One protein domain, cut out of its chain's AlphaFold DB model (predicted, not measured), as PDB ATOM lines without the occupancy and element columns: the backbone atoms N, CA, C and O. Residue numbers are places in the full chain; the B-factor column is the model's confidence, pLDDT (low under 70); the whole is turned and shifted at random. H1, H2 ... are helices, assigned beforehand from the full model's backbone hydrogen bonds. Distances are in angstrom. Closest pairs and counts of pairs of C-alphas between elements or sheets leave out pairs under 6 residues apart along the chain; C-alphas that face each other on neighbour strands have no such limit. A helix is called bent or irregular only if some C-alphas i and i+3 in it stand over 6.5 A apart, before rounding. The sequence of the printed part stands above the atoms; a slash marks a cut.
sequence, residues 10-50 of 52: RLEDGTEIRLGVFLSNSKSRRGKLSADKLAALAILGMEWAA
ATOM      1  N   ARG A  10     269.815 171.544 412.525       96.38
ATOM      2  CA  ARG A  10     270.335 170.437 413.331       96.38
ATOM      3  C   ARG A  10     269.536 169.177 413.033       96.38
ATOM      4  O   ARG A  10     268.323 169.165 413.215       96.38
ATOM      5  N   LEU A  11     270.222 168.140 412.573       94.69
ATOM      6  CA  LEU A  11     269.632 166.838 412.288       94.69
ATOM      7  C   LEU A  11     269.449 166.013 413.570       94.69
ATOM      8  O   LEU A  11     270.037 166.307 414.614       94.69
ATOM      9  N   GLU A  12     268.640 164.959 413.475       94.75
ATOM     10  CA  GLU A  12     268.329 164.044 414.584       94.75
ATOM     11  C   GLU A  12     269.572 163.331 415.138       94.75
ATOM     12  O   GLU A  12     269.648 163.053 416.332       94.75
ATOM     13  N   ASP A  13     270.584 163.107 414.295       96.12
ATOM     14  CA  ASP A  13     271.883 162.541 414.680       96.12
ATOM     15  C   ASP A  13     272.819 163.557 415.370       96.12
ATOM     16  O   ASP A  13     273.941 163.227 415.752       96.12
ATOM     17  N   GLY A  14     272.359 164.799 415.553       94.75
ATOM     18  CA  GLY A  14     273.119 165.890 416.153       94.75
ATOM     19  C   GLY A  14     273.995 166.672 415.173       94.75
ATOM     20  O   GLY A  14     274.609 167.652 415.592       94.75
ATOM     21  N   THR A  15     274.033 166.302 413.890       97.00
ATOM     22  CA  THR A  15     274.794 167.021 412.862       97.00
ATOM     23  C   THR A  15     274.221 168.413 412.629       97.00
ATOM     24  O   THR A  15     273.025 168.578 412.391       97.00
ATOM     25  N   GLU A  16     275.086 169.425 412.623       97.19
ATOM     26  CA  GLU A  16     274.717 170.802 412.299       97.19
ATOM     27  C   GLU A  16     275.128 171.166 410.870       97.19
ATOM     28  O   GLU A  16     276.297 171.095 410.486       97.19
ATOM     29  N   ILE A  17     274.159 171.613 410.072       95.50
ATOM     30  CA  ILE A  17     274.355 171.992 408.677       95.50
ATOM     31  C   ILE A  17     274.045 173.472 408.511       95.50
ATOM     32  O   ILE A  17     272.954 173.946 408.814       95.50
ATOM     33  N   ARG A  18     274.980 174.223 407.927       96.31
ATOM     34  CA  ARG A  18     274.792 175.644 407.586       96.31
ATOM     35  C   ARG A  18     273.919 175.800 406.339       96.31
ATOM     36  O   ARG A  18     274.390 176.241 405.285       96.31
ATOM     37  N   LEU A  19     272.647 175.427 406.446       95.06
ATOM     38  CA  LEU A  19     271.699 175.401 405.335       95.06
ATOM     39  C   LEU A  19     271.533 176.786 404.692       95.06
ATOM     40  O   LEU A  19     271.529 176.898 403.466       95.06
ATOM     41  N   GLY A  20     271.506 177.859 405.488       94.44
ATOM     42  CA  GLY A  20     271.432 179.224 404.960       94.44
ATOM     43  C   GLY A  20     272.608 179.586 404.044       94.44
ATOM     44  O   GLY A  20     272.436 180.224 402.997       94.44
ATOM     45  N   VAL A  21     273.815 179.131 404.395       96.19
ATOM     46  CA  VAL A  21     275.026 179.326 403.583       96.19
ATOM     47  C   VAL A  21     274.984 178.460 402.329       96.19
ATOM     48  O   VAL A  21     275.283 178.970 401.246       96.19
ATOM     49  N   PHE A  22     274.586 177.190 402.455       94.94
ATOM     50  CA  PHE A  22     274.443 176.275 401.321       94.94
ATOM     51  C   PHE A  22     273.505 176.858 400.261       94.94
ATOM     52  O   PHE A  22     273.909 177.036 399.113       94.94
ATOM     53  N   LEU A  23     272.296 177.260 400.657       94.19
ATOM     54  CA  LEU A  23     271.305 177.824 399.743       94.19
ATOM     55  C   LEU A  23     271.771 179.143 399.117       94.19
ATOM     56  O   LEU A  23     271.601 179.340 397.913       94.19
ATOM     57  N   SER A  24     272.417 180.022 399.894       93.75
ATOM     58  CA  SER A  24     272.993 181.266 399.360       93.75
ATOM     59  C   SER A  24     274.039 180.993 398.275       93.75
ATOM     60  O   SER A  24     274.024 181.622 397.216       93.75
ATOM     61  N   ASN A  25     274.945 180.042 398.525       94.75
ATOM     62  CA  ASN A  25     276.010 179.695 397.588       94.75
ATOM     63  C   ASN A  25     275.448 179.016 396.333       94.75
ATOM     64  O   ASN A  25     275.848 179.370 395.225       94.75
ATOM     65  N   SER A  26     274.501 178.090 396.501       94.69
ATOM     66  CA  SER A  26     273.821 177.406 395.399       94.69
ATOM     67  C   SER A  26     273.084 178.395 394.499       94.69
ATOM     68  O   SER A  26     273.230 178.335 393.281       94.69
ATOM     69  N   LYS A  27     272.377 179.374 395.081       93.25
ATOM     70  CA  LYS A  27     271.709 180.436 394.318       93.25
ATOM     71  C   LYS A  27     272.700 181.338 393.581       93.25
ATOM     72  O   LYS A  27     272.501 181.622 392.405       93.25
ATOM     73  N   SER A  28     273.788 181.756 394.233       94.25
ATOM     74  CA  SER A  28     274.833 182.583 393.603       94.25
ATOM     75  C   SER A  28     275.531 181.862 392.444       94.25
ATOM     76  O   SER A  28     275.846 182.479 391.430       94.25
ATOM     77  N   ARG A  29     275.740 180.547 392.561       94.81
ATOM     78  CA  ARG A  29     276.396 179.720 391.540       94.81
ATOM     79  C   ARG A  29     275.404 178.965 390.658       94.81
ATOM     80  O   ARG A  29     275.803 177.982 390.038       94.81
ATOM     81  N   ARG A  30     274.149 179.421 390.566       93.31
ATOM     82  CA  ARG A  30     273.079 178.760 389.798       93.31
ATOM     83  C   ARG A  30     273.524 178.380 388.384       93.31
ATOM     84  O   ARG A  30     273.292 177.255 387.968       93.31
ATOM     85  N   GLY A  31     274.233 179.273 387.685       93.31
ATOM     86  CA  GLY A  31     274.726 179.029 386.320       93.31
ATOM     87  C   GLY A  31     275.778 177.916 386.185       93.31
ATOM     88  O   GLY A  31     276.119 177.543 385.073       93.31
ATOM     89  N   LYS A  32     276.301 177.389 387.298       95.12
ATOM     90  CA  LYS A  32     277.232 176.249 387.334       95.12
ATOM     91  C   LYS A  32     276.573 174.958 387.832       95.12
ATOM     92  O   LYS A  32     277.258 173.946 387.976       95.12
ATOM     93  N   LEU A  33     275.285 174.988 388.171       95.06
ATOM     94  CA  LEU A  33     274.547 173.797 388.577       95.06
ATOM     95  C   LEU A  33     274.045 173.064 387.331       95.06
ATOM     96  O   LEU A  33     273.574 173.693 386.387       95.06
ATOM     97  N   SER A  34     274.140 171.733 387.339       95.38
ATOM     98  CA  SER A  34     273.505 170.908 386.312       95.38
ATOM     99  C   SER A  34     271.981 171.010 386.404       95.38
ATOM    100  O   SER A  34     271.435 171.350 387.461       95.38
ATOM    101  N   ALA A  35     271.295 170.669 385.312       94.12
ATOM    102  CA  ALA A  35     269.835 170.648 385.257       94.12
ATOM    103  C   ALA A  35     269.232 169.781 386.375       94.12
ATOM    104  O   ALA A  35     268.334 170.239 387.075       94.12
ATOM    105  N   ASP A  36     269.800 168.601 386.636       95.00
ATOM    106  CA  ASP A  36     269.317 167.695 387.689       95.00
ATOM    107  C   ASP A  36     269.393 168.321 389.087       95.00
ATOM    108  O   ASP A  36     268.472 168.192 389.892       95.00
ATOM    109  N   LYS A  37     270.475 169.058 389.382       94.69
ATOM    110  CA  LYS A  37     270.626 169.756 390.669       94.69
ATOM    111  C   LYS A  37     269.602 170.877 390.818       94.69
ATOM    112  O   LYS A  37     269.090 171.093 391.913       94.69
ATOM    113  N   LEU A  38     269.316 171.596 389.735       95.06
ATOM    114  CA  LEU A  38     268.290 172.638 389.721       95.06
ATOM    115  C   LEU A  38     266.890 172.043 389.898       95.06
ATOM    116  O   LEU A  38     266.125 172.547 390.718       95.06
ATOM    117  N   ALA A  39     266.590 170.941 389.210       94.88
ATOM    118  CA  ALA A  39     265.324 170.227 389.330       94.88
ATOM    119  C   ALA A  39     265.096 169.710 390.759       94.88
ATOM    120  O   ALA A  39     264.033 169.943 391.329       94.88
ATOM    121  N   ALA A  40     266.110 169.097 391.379       95.56
ATOM    122  CA  ALA A  40     266.027 168.640 392.766       95.56
ATOM    123  C   ALA A  40     265.717 169.790 393.739       95.56
ATOM    124  O   ALA A  40     264.867 169.659 394.615       95.56
ATOM    125  N   LEU A  41     266.362 170.950 393.565       93.81
ATOM    126  CA  LEU A  41     266.079 172.133 394.380       93.81
ATOM    127  C   LEU A  41     264.666 172.681 394.128       93.81
ATOM    128  O   LEU A  41     263.997 173.090 395.077       93.81
ATOM    129  N   ALA A  42     264.197 172.677 392.879       93.81
ATOM    130  CA  ALA A  42     262.852 173.123 392.526       93.81
ATOM    131  C   ALA A  42     261.764 172.238 393.157       93.81
ATOM    132  O   ALA A  42     260.800 172.772 393.701       93.81
ATOM    133  N   ILE A  43     261.955 170.912 393.174       94.75
ATOM    134  CA  ILE A  43     261.062 169.951 393.851       94.75
ATOM    135  C   ILE A  43     260.940 170.267 395.348       94.75
ATOM    136  O   ILE A  43     259.861 170.155 395.922       94.75
ATOM    137  N   LEU A  44     262.024 170.734 395.971       91.75
ATOM    138  CA  LEU A  44     262.049 171.160 397.374       91.75
ATOM    139  C   LEU A  44     261.445 172.562 397.606       91.75
ATOM    140  O   LEU A  44     261.568 173.114 398.698       91.75
ATOM    141  N   GLY A  45     260.816 173.171 396.595       90.81
ATOM    142  CA  GLY A  45     260.156 174.476 396.701       90.81
ATOM    143  C   GLY A  45     261.081 175.678 396.493       90.81
ATOM    144  O   GLY A  45     260.712 176.813 396.806       90.81
ATOM    145  N   MET A  46     262.292 175.469 395.961       92.00
ATOM    146  CA  MET A  46     263.175 176.572 395.583       92.00
ATOM    147  C   MET A  46     262.794 177.119 394.214       92.00
ATOM    148  O   MET A  46     263.380 176.766 393.198       92.00
ATOM    149  N   GLU A  47     261.846 178.051 394.203       90.31
ATOM    150  CA  GLU A  47     261.311 178.674 392.982       90.31
ATOM    151  C   GLU A  47     262.399 179.307 392.102       90.31
ATOM    152  O   GLU A  47     262.340 179.252 390.882       90.31
ATOM    153  N   TRP A  48     263.462 179.846 392.707       89.25
ATOM    154  CA  TRP A  48     264.592 180.402 391.955       89.25
ATOM    155  C   TRP A  48     265.415 179.345 391.211       89.25
ATOM    156  O   TRP A  48     266.272 179.727 390.419       89.25
ATOM    157  N   ALA A  49     265.239 178.059 391.507       91.38
ATOM    158  CA  ALA A  49     265.922 176.958 390.840       91.38
ATOM    159  C   ALA A  49     265.095 176.373 389.687       91.38
ATOM    160  O   ALA A  49     265.684 175.757 388.801       91.38
ATOM    161  N   ALA A  50     263.779 176.615 389.651       86.56
ATOM    162  CA  ALA A  50     262.962 176.276 388.493       86.56
ATOM    163  C   ALA A  50     263.531 176.982 387.250       86.56
ATOM    164  O   ALA A  50     263.929 178.157 387.305       86.56
TER     165      ALA A  50
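AT A GLANCE: This is residues 10 to 50 of the 52 residues of an uncharacterized protein of Streptomyces avermitilis (UniProt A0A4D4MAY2). Helix H1 forms a straight arm, with the free-standing loop of residues 11 to 17 sticking out before its first residue; after H1, residues 29 to 34 turn back into a second helix, H2, near it. After H2, residues 44 to 50 fold back next to that helix. The printed part has 41 residues with two named helices, H1 then H2, and no named strand; the class is all helix, though only 19 of the 41 residues are in named elements. The whole is loose, with a radius of gyration of the C-alphas of 11.6 A, and elongated, spanning 32 by 19 by 15 A.

HOW THE PARTS SIT: H1, residues 19 to 28, and H2, residues 35 to 43, are near each other: no pair of their C-alphas is within 8 A, but 5 pairs are within 10 A. Residues 29 to 34 make a short link between them. In both H1 and H2 every O i to N i+4 pair is within hydrogen-bond range.

IN THESE COORDINATES: H1 begins at C-alpha 19, at (271.699, 175.401, 405.335), and ends at C-alpha 28, at (274.833, 182.583, 393.603), 14.1 A from first to last C-alpha. H2 measures 12.3 A from C-alpha 35 to C-alpha 43, and the latter is at (261.062, 169.951, 393.851). Neither helix is bent or irregular.

THE WHOLE: The two C-alphas farthest apart are those of Asp 13 and Gly 31, 32.9 A. The C-alphas of Arg 10 and Ala 50, the first and last printed, are 26.6 A apart. The printed part has no cut. The mean pLDDT of the printed part is 94.1, and no printed residue is under 70.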